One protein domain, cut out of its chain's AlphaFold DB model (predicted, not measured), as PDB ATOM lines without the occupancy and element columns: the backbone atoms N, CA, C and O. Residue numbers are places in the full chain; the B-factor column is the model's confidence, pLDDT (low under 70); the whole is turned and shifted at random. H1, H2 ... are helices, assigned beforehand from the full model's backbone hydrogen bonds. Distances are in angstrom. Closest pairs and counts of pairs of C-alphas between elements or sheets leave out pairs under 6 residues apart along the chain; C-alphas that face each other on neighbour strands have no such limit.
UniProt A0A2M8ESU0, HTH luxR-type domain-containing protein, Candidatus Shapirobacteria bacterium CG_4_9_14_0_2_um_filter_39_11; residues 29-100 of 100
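Overview. This is residues 29 to 100 of the 100 residues of the protein "HTH luxR-type domain-containing protein" of Candidatus Shapirobacteria bacterium CG_4_9_14_0_2_um_filter_39_11 (UniProt A0A2M8ESU0). H1 lies in the middle of a compact helical body, and four other short helices, H2, H3, H4 and H5, follow one another round it as an open arc. Between H3 and H4 the chain makes a wide loop, residues 62 to 72, and a tail without a named helix follows H5. The printed part has 72 residues with five named helices, H1 to H5 in that order, and no named strand; the class is all helix. It is compact, with a radius of gyration of the C-alphas of 11.4 A and spans of 31 by 26 by 17 A.

Along the chain. H1, residues 29 to 38, is 14.1 A long and begins at C-alpha 29 at (151.993, 158.462, 96.774). H5, residues 82 to 91, is 14.2 A long and ends at C-alpha 91 at (153.174, 146.225, 83.248). H2 is residues 43 to 50, H3 residues 54 to 61 and H4 residues 73 to 77.

Arrangement. H1 and H5 touch, about perpendicular at 74 degrees; their closest C-alphas, of Ala 38 and Val 86, are 5.8 A apart. H1 touches H2 at a steep tilt of 54 degrees, opposite ways, with the C-alphas of Leu 36 and Ile 46 closest at 6.2 A. H1 and H3 only just touch, with 3 pairs of C-alphas within 8 A, the closest Asp 30 and His 60 at 6.8 A. H2 and H3 touch, about perpendicular at 87 degrees, the C-alphas of Arg 44 and Gln 54 closest at 4.8 A. H4 touches H5, with the C-alphas of Phe 74 and Ala 85 closest at 6.5 A. H2 and H5 are apart. In H1, H2, H3, H4 and H5 every O i to N i+4 pair is within hydrogen-bond range.

Size, cuts and confidence. The C-alphas farthest apart, of Ala 67 and Glu 98, are 32.9 A apart. The printed part has no cut; the link from H3 to H4 is long, with 11 residues. Residues 63 to 71 and residue 99 have pLDDT under 70.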
ATOM      1  N   GLN A  29     150.621 158.258  96.304       80.94
ATOM      2  CA  GLN A  29     151.993 158.462  96.774       80.94
ATOM      3  C   GLN A  29     152.912 157.307  96.372       80.94
ATOM      4  O   GLN A  29     154.037 157.543  95.940       80.94
ATOM      5  N   ASP A  30     152.430 156.064  96.452       83.50
ATOM      6  CA  ASP A  30     153.200 154.892  96.026       83.50
ATOM      7  C   ASP A  30     153.546 154.960  94.532       83.50
ATOM      8  O   ASP A  30     154.669 154.638  94.135       83.50
ATOM      9  N   ARG A  31     152.597 155.417  93.702       86.31
ATOM     10  CA  ARG A  31     152.834 155.631  92.268       86.31
ATOM     11  C   ARG A  31     153.899 156.692  92.036       86.31
ATOM     12  O   ARG A  31     154.803 156.462  91.244       86.31
ATOM     13  N   GLU A  32     153.828 157.811  92.747       87.19
ATOM     14  CA  GLU A  32     154.803 158.894  92.599       87.19
ATOM     15  C   GLU A  32     156.214 158.454  93.012       87.19
ATOM     16  O   GLU A  32     157.186 158.660  92.285       87.19
ATOM     17  N   ILE A  33     156.325 157.738  94.133       89.31
ATOM     18  CA  ILE A  33     157.589 157.148  94.585       89.31
ATOM     19  C   ILE A  33     158.144 156.186  93.533       89.31
ATOM     20  O   ILE A  33     159.344 156.215  93.256       89.31
ATOM     21  N   LEU A  34     157.297 155.351  92.926       88.06
ATOM     22  CA  LEU A  34     157.732 154.439  91.873       88.06
ATOM     23  C   LEU A  34     158.128 155.158  90.576       88.06
ATOM     24  O   LEU A  34     159.078 154.711  89.938       88.06
ATOM     25  N   LYS A  35     157.473 156.264  90.197       89.94
ATOM     26  CA  LYS A  35     157.863 157.081  89.029       89.94
ATOM     27  C   LYS A  35     159.264 157.649  89.201       89.94
ATOM     28  O   LYS A  35     160.144 157.442  88.367       89.94
ATOM     29  N   LEU A  36     159.505 158.299  90.338       90.19
ATOM     30  CA  LEU A  36     160.825 158.824  90.679       90.19
ATOM     31  C   LEU A  36     161.851 157.689  90.809       90.19
ATOM     32  O   LEU A  36     163.018 157.837  90.438       90.19
ATOM     33  N   ALA A  37     161.418 156.521  91.285       88.69
ATOM     34  CA  ALA A  37     162.280 155.358  91.345       88.69
ATOM     35  C   ALA A  37     162.655 154.814  89.958       88.69
ATOM     36  O   ALA A  37     163.801 154.389  89.777       88.69
ATOM     37  N   ALA A  38     161.725 154.847  89.007       88.81
ATOM     38  CA  ALA A  38     161.923 154.443  87.622       88.81
ATOM     39  C   ALA A  38     162.877 155.397  86.883       88.81
ATOM     40  O   ALA A  38     163.740 154.934  86.145       88.81
ATOM     41  N   ARG A  39     162.829 156.697  87.206       88.00
ATOM     42  CA  ARG A  39     163.797 157.730  86.780       88.00
ATOM     43  C   ARG A  39     165.222 157.536  87.316       88.00
ATOM     44  O   ARG A  39     166.118 158.318  87.017       88.00
ATOM     45  N   GLY A  40     165.443 156.534  88.170       88.75
ATOM     46  CA  GLY A  40     166.750 156.250  88.761       88.75
ATOM     47  C   GLY A  40     167.091 157.078  90.006       88.75
ATOM     48  O   GLY A  40     168.216 156.988  90.497       88.75
ATOM     49  N   LEU A  41     166.151 157.839  90.586       90.50
ATOM     50  CA  LEU A  41     166.444 158.669  91.763       90.50
ATOM     51  C   LEU A  41     166.690 157.812  93.010       90.50
ATOM     52  O   LEU A  41     165.897 156.940  93.367       90.50
ATOM     53  N   SER A  42     167.756 158.081  93.756       89.75
ATOM     54  CA  SER A  42     167.984 157.445  95.059       89.75
ATOM     55  C   SER A  42     166.868 157.787  96.057       89.75
ATOM     56  O   SER A  42     166.233 158.832  95.958       89.75
ATOM     57  N   ASN A  43     166.672 156.971  97.098       88.19
ATOM     58  CA  ASN A  43     165.654 157.247  98.128       88.19
ATOM     59  C   ASN A  43     165.846 158.621  98.799       88.19
ATOM     60  O   ASN A  43     164.888 159.216  99.282       88.19
ATOM     61  N   ARG A  44     167.086 159.131  98.831       89.75
ATOM     62  CA  ARG A  44     167.397 160.478  99.322       89.75
ATOM     63  C   ARG A  44     166.890 161.559  98.365       89.75
ATOM     64  O   ARG A  44     166.366 162.561  98.833       89.75
ATOM     65  N   GLN A  45     167.049 161.368  97.056       91.88
ATOM     66  CA  GLN A  45     166.531 162.287  96.036       91.88
ATOM     67  C   GLN A  45     165.003 162.245  95.974       91.88
ATOM     68  O   GLN A  45     164.386 163.298  96.001       91.88
ATOM     69  N   ILE A  46     164.404 161.050  96.014       90.75
ATOM     70  CA  ILE A  46     162.944 160.877  96.098       90.75
ATOM     71  C   ILE A  46     162.390 161.617  97.322       90.75
ATOM     72  O   ILE A  46     161.408 162.340  97.217       90.75
ATOM     73  N   GLY A  47     163.043 161.481  98.481       88.81
ATOM     74  CA  GLY A  47     162.633 162.192  99.691       88.81
ATOM     75  C   GLY A  47     162.708 163.713  99.539       88.81
ATOM     76  O   GLY A  47     161.791 164.410  99.954       88.81
ATOM     77  N   LYS A  48     163.760 164.229  98.890       91.88
ATOM     78  CA  LYS A  48     163.876 165.664  98.592       91.88
ATOM     79  C   LYS A  48     162.764 166.159  97.666       91.88
ATOM     80  O   LYS A  48     162.198 167.203  97.957       91.88
ATOM     81  N   GLU A  49     162.456 165.415  96.606       90.06
ATOM     82  CA  GLU A  49     161.415 165.772  95.631       90.06
ATOM     83  C   GLU A  49     160.019 165.793  96.270       90.06
ATOM     84  O   GLU A  49     159.219 166.686  96.025       90.06
ATOM     85  N   LEU A  50     159.744 164.829  97.154       86.56
ATOM     86  CA  LEU A  50     158.449 164.689  97.822       86.56
ATOM     87  C   LEU A  50     158.350 165.446  99.156       86.56
ATOM     88  O   LEU A  50     157.313 165.390  99.811       86.56
ATOM     89  N   GLY A  51     159.421 166.112  99.599       88.44
ATOM     90  CA  GLY A  51     159.466 166.790 100.898       88.44
ATOM     91  C   GLY A  51     159.381 165.851 102.112       88.44
ATOM     92  O   GLY A  51     158.963 166.275 103.187       88.44
ATOM     93  N   ILE A  52     159.771 164.579 101.968       86.50
ATOM     94  CA  ILE A  52     159.736 163.561 103.033       86.50
ATOM     95  C   ILE A  52     161.132 163.016 103.356       86.50
ATOM     96  O   ILE A  52     162.065 163.065 102.557       86.50
ATOM     97  N   ALA A  53     161.299 162.433 104.544       88.75
ATOM     98  CA  ALA A  53     162.570 161.824 104.917       88.75
ATOM     99  C   ALA A  53     162.894 160.602 104.035       88.75
ATOM    100  O   ALA A  53     162.022 159.802 103.695       88.75
ATOM    101  N   GLN A  54     164.181 160.380 103.743       89.44
ATOM    102  CA  GLN A  54     164.650 159.178 103.035       89.44
ATOM    103  C   GLN A  54     164.168 157.882 103.711       89.44
ATOM    104  O   GLN A  54     163.878 156.892 103.036       89.44
ATOM    105  N   GLN A  55     164.105 157.876 105.044       86.62
ATOM    106  CA  GLN A  55     163.594 156.738 105.798       86.62
ATOM    107  C   GLN A  55     162.102 156.513 105.529       86.62
ATOM    108  O   GLN A  55     161.691 155.370 105.378       86.62
ATOM    109  N   THR A  56     161.311 157.576 105.370       86.25
ATOM    110  CA  THR A  56     159.904 157.486 104.963       86.25
ATOM    111  C   THR A  56     159.780 156.852 103.581       86.25
ATOM    112  O   THR A  56     158.993 155.929 103.419       86.25
ATOM    113  N   VAL A  57     160.630 157.228 102.616       85.75
ATOM    114  CA  VAL A  57     160.666 156.574 101.290       85.75
ATOM    115  C   VAL A  57     160.962 155.075 101.410       85.75
ATOM    116  O   VAL A  57     160.258 154.266 100.812       85.75
ATOM    117  N   LYS A  58     161.962 154.678 102.214       85.31
ATOM    118  CA  LYS A  58     162.226 153.252 102.500       85.31
ATOM    119  C   LYS A  58     160.993 152.567 103.100       85.31
ATOM    120  O   LYS A  58     160.651 151.469 102.681       85.31
ATOM    121  N   ASN A  59     160.310 153.235 104.024       83.06
ATOM    122  CA  ASN A  59     159.108 152.717 104.670       83.06
ATOM    123  C   ASN A  59     157.909 152.622 103.707       83.06
ATOM    124  O   ASN A  59     157.071 151.753 103.893       83.06
ATOM    125  N   HIS A  60     157.812 153.445 102.658       81.00
ATOM    126  CA  HIS A  60     156.795 153.261 101.611       81.00
ATOM    127  C   HIS A  60     157.040 151.975 100.808       81.00
ATOM    128  O   HIS A  60     156.120 151.181 100.598       81.00
ATOM    129  N   PHE A  61     158.295 151.710 100.427       81.62
ATOM    130  CA  PHE A  61     158.662 150.447  99.775       81.62
ATOM    131  C   PHE A  61     158.416 149.234 100.684       81.62
ATOM    132  O   PHE A  61     157.810 148.252 100.254       81.62
ATOM    133  N   SER A  62     158.848 149.335 101.943       74.44
ATOM    134  CA  SER A  62     158.868 148.250 102.931       74.44
ATOM    135  C   SER A  62     157.701 148.242 103.917       74.44
ATOM    136  O   SER A  62     157.797 147.536 104.907       74.44
ATOM    137  N   GLN A  63     156.613 148.970 103.657       64.12
ATOM    138  CA  GLN A  63     155.473 149.187 104.564       64.12
ATOM    139  C   GLN A  63     155.778 149.977 105.852       64.12
ATOM    140  O   GLN A  63     156.798 149.759 106.498       64.12
ATOM    141  N   ARG A  64     154.849 150.868 106.248       49.16
ATOM    142  CA  ARG A  64     154.381 151.074 107.649       49.16
ATOM    143  C   ARG A  64     153.489 152.302 107.888       49.16
ATOM    144  O   ARG A  64     153.116 152.525 109.032       49.16
ATOM    145  N   PHE A  65     153.124 153.093 106.877       49.00
ATOM    146  CA  PHE A  65     152.450 154.379 107.126       49.00
ATOM    147  C   PHE A  65     150.934 154.441 106.904       49.00
ATOM    148  O   PHE A  65     150.385 155.536 106.875       49.00
ATOM    149  N   GLU A  66     150.224 153.312 106.826       42.66
ATOM    150  CA  GLU A  66     148.757 153.344 106.797       42.66
ATOM    151  C   GLU A  66     148.162 152.501 107.928       42.66
ATOM    152  O   GLU A  66     148.422 151.303 108.042       42.66
ATOM    153  N   ALA A  67     147.312 153.133 108.742       43.03
ATOM    154  CA  ALA A  67     146.532 152.513 109.817       43.03
ATOM    155  C   ALA A  67     145.518 151.458 109.314       43.03
ATOM    156  O   ALA A  67     144.782 150.869 110.098       43.03
ATOM    157  N   THR A  68     145.468 151.223 108.000       49.81
ATOM    158  CA  THR A  68     144.473 150.402 107.300       49.81
ATOM    159  C   THR A  68     145.014 149.026 106.877       49.81
ATOM    160  O   THR A  68     144.316 148.284 106.192       49.81
ATOM    161  N   GLY A  69     146.241 148.657 107.279       49.31
ATOM    162  CA  GLY A  69     146.751 147.282 107.144       49.31
ATOM    163  C   GLY A  69     146.985 146.808 105.705       49.31
ATOM    164  O   GLY A  69     146.893 145.615 105.433       49.31
ATOM    165  N   ARG A  70     147.257 147.725 104.767       56.56
ATOM    166  CA  ARG A  70     147.622 147.376 103.387       56.56
ATOM    167  C   ARG A  70     149.133 147.434 103.227       56.56
ATOM    168  O   ARG A  70     149.743 148.433 103.596       56.56
ATOM    169  N   GLY A  71     149.688 146.378 102.650       64.00
ATOM    170  CA  GLY A  71     151.110 146.170 102.430       64.00
ATOM    171  C   GLY A  71     151.905 147.356 101.881       64.00
ATOM    172  O   GLY A  71     151.364 148.291 101.292       64.00
ATOM    173  N   GLY A  72     153.229 147.306 102.012       72.50
ATOM    174  CA  GLY A  72     154.141 148.217 101.309       72.50
ATOM    175  C   GLY A  72     154.108 147.974  99.802       72.50
ATOM    176  O   GLY A  72     153.523 146.993  99.348       72.50
ATOM    177  N   ILE A  73     154.761 148.829  99.012       79.50
ATOM    178  CA  ILE A  73     154.792 148.693  97.541       79.50
ATOM    179  C   ILE A  73     155.230 147.284  97.112       79.50
ATOM    180  O   ILE A  73     154.657 146.709  96.190       79.50
ATOM    181  N   PHE A  74     156.213 146.711  97.807       82.94
ATOM    182  CA  PHE A  74     156.704 145.365  97.531       82.94
ATOM    183  C   PHE A  74     155.672 144.275  97.807       82.94
ATOM    184  O   PHE A  74     155.527 143.363  97.002       82.94
ATOM    185  N   GLU A  75     154.899 144.395  98.882       80.38
ATOM    186  CA  GLU A  75     153.851 143.426  99.204       80.38
ATOM    187  C   GLU A  75     152.633 143.598  98.285       80.38
ATOM    188  O   GLU A  75     152.152 142.623  97.716       80.38
ATOM    189  N   LYS A  76     152.212 144.847  98.036       78.38
ATOM    190  CA  LYS A  76     151.126 145.201  97.103       78.38
ATOM    191  C   LYS A  76     151.388 144.695  95.687       78.38
ATOM    192  O   LYS A  76     150.461 144.285  94.996       78.38
ATOM    193  N   LEU A  77     152.646 144.736  95.251       80.19
ATOM    194  CA  LEU A  77     153.060 144.234  93.946       80.19
ATOM    195  C   LEU A  77     153.565 142.787  93.998       80.19
ATOM    196  O   LEU A  77     153.787 142.217  92.936       80.19
ATOM    197  N   GLY A  78     153.747 142.162  95.162       80.81
ATOM    198  CA  GLY A  78     154.350 140.828  95.284       80.81
ATOM    199  C   GLY A  78     155.731 140.736  94.621       80.81
ATOM    200  O   GLY A  78     155.964 139.853  93.796       80.81
ATOM    201  N   VAL A  79     156.604 141.700  94.903       84.56
ATOM    202  CA  VAL A  79     157.972 141.819  94.367       84.56
ATOM    203  C   VAL A  79     158.962 141.968  95.512       84.56
ATOM    204  O   VAL A  79     158.583 142.364  96.611       84.56
ATOM    205  N   GLN A  80     160.238 141.683  95.263       80.12
ATOM    206  CA  GLN A  80     161.269 141.721  96.308       80.12
ATOM    207  C   GLN A  80     162.317 142.805  96.059       80.12
ATOM    208  O   GLN A  80     163.086 143.149  96.956       80.12
ATOM    209  N   SER A  81     162.341 143.373  94.854       84.88
ATOM    210  CA  SER A  81     163.286 144.418  94.484       84.88
ATOM    211  C   SER A  81     162.612 145.651  93.898       84.88
ATOM    212  O   SER A  81     161.516 145.619  93.336       84.88
ATOM    213  N   ARG A  82     163.332 146.770  93.980       85.81
ATOM    214  CA  ARG A  82     162.939 148.041  93.369       85.81
ATOM    215  C   ARG A  82     162.768 147.929  91.853       85.81
ATOM    216  O   ARG A  82     161.815 148.481  91.315       85.81
ATOM    217  N   THR A  83     163.665 147.216  91.176       86.56
ATOM    218  CA  THR A  83     163.602 147.026  89.722       86.56
ATOM    219  C   THR A  83     162.369 146.222  89.330       86.56
ATOM    220  O   THR A  83     161.626 146.637  88.443       86.56
ATOM    221  N   GLU A  84     162.089 145.121  90.031       85.62
ATOM    222  CA  GLU A  84     160.862 144.348  89.818       85.62
ATOM    223  C   GLU A  84     159.610 145.182  90.093       85.62
ATOM    224  O   GLU A  84     158.653 145.103  89.326       85.62
ATOM    225  N   ALA A  85     159.620 146.010  91.143       86.62
ATOM    226  CA  ALA A  85     158.509 146.899  91.462       86.62
ATOM    227  C   ALA A  85     158.224 147.892  90.332       86.62
ATOM    228  O   ALA A  85     157.071 148.048  89.939       86.62
ATOM    229  N   VAL A  86     159.264 148.510  89.767       87.31
ATOM    230  CA  VAL A  86     159.136 149.424  88.623       87.31
ATOM    231  C   VAL A  86     158.604 148.688  87.394       87.31
ATOM    232  O   VAL A  86     157.607 149.111  86.813       87.31
ATOM    233  N   ILE A  87     159.205 147.552  87.028       88.06
ATOM    234  CA  ILE A  87     158.781 146.766  85.858       88.06
ATOM    235  C   ILE A  87     157.324 146.327  86.005       88.06
ATOM    236  O   ILE A  87     156.539 146.435  85.062       88.06
ATOM    237  N   LYS A  88     156.939 145.838  87.186       87.12
ATOM    238  CA  LYS A  88     155.575 145.379  87.443       87.12
ATOM    239  C   LYS A  88     154.587 146.540  87.472       87.12
ATOM    240  O   LYS A  88     153.502 146.400  86.923       87.12
ATOM    241  N   ALA A  89     154.963 147.693  88.023       85.06
ATOM    242  CA  ALA A  89     154.129 148.891  87.996       85.06
ATOM    243  C   ALA A  89     153.870 149.393  86.567       85.06
ATOM    244  O   ALA A  89     152.740 149.766  86.260       85.06
ATOM    245  N   ILE A  90     154.871 149.327  85.683       87.12
ATOM    246  CA  ILE A  90     154.706 149.632  84.253       87.12
ATOM    247  C   ILE A  90     153.781 148.606  83.586       87.12
ATOM    248  O   ILE A  90     152.829 148.981  82.907       87.12
ATOM    249  N   ARG A  91     154.007 147.304  83.818       84.81
ATOM    250  CA  ARG A  91     153.174 146.225  83.248       84.81
ATOM    251  C   ARG A  91     151.710 146.302  83.675       84.81
ATOM    252  O   ARG A  91     150.839 145.951  82.891       84.81
ATOM    253  N   LEU A  92     151.454 146.732  84.908       83.12
ATOM    254  CA  LEU A  92     150.106 146.907  85.453       83.12
ATOM    255  C   LEU A  92     149.480 148.263  85.078       83.12
ATOM    256  O   LEU A  92     148.352 148.532  85.476       83.12
ATOM    257  N   GLY A  93     150.194 149.127  84.346       83.12
ATOM    258  CA  GLY A  93     149.693 150.436  83.924       83.12
ATOM    259  C   GLY A  93     149.628 151.486  85.039       83.12
ATOM    260  O   GLY A  93     149.027 152.541  84.854       83.12
ATOM    261  N   TYR A  94     150.257 151.238  86.194       83.62
ATOM    262  CA  TYR A  94     150.327 152.220  87.282       83.62
ATOM    263  C   TYR A  94     151.267 153.390  86.977       83.62
ATOM    264  O   TYR A  94     151.158 154.439  87.614       83.62
ATOM    265  N   ILE A  95     152.204 153.193  86.047       83.38
ATOM    266  CA  ILE A  95     153.183 154.179  85.587       83.38
ATOM    267  C   ILE A  95     153.313 154.026  84.081       83.38
ATOM    268  O   ILE A  95     153.487 152.906  83.594       83.38
ATOM    269  N   LYS A  96     153.262 155.134  83.347       82.31
ATOM    270  CA  LYS A  96     153.521 155.121  81.907       82.31
ATOM    271  C   LYS A  96     155.006 155.325  81.647       82.31
ATOM    272  O   LYS A  96     155.653 156.089  82.354       82.31
ATOM    273  N   ILE A  97     155.537 154.677  80.610       76.50
ATOM    274  CA  ILE A  97     156.940 154.840  80.190       76.50
ATOM    275  C   ILE A  97     157.255 156.296  79.824       76.50
ATOM    276  O   ILE A  97     158.356 156.758  80.074       76.50
ATOM    277  N   GLU A  98     156.271 157.034  79.314       77.62
ATOM    278  CA  GLU A  98     156.382 158.460  78.978       77.62
ATOM    279  C   GLU A  98     156.597 159.364  80.204       77.62
ATOM    280  O   GLU A  98     157.024 160.507  80.072       77.62
ATOM    281  N   GLU A  99     156.271 158.872  81.404       68.81
ATOM    282  CA  GLU A  99     156.431 159.607  82.661       68.81
ATOM    283  C   GLU A  99     157.790 159.350  83.330       68.81
ATOM    284  O   GLU A  99     158.074 159.948  84.376       68.81
ATOM    285  N   ILE A 100     158.610 158.463  82.760       71.12
ATOM    286  CA  ILE A 100     159.914 158.051  83.286       71.12
ATOM    287  C   ILE A 100     161.024 158.817  82.579       71.12
ATOM    288  O   ILE A 100     161.074 158.801  81.335       71.12
TER     289      ILE A 100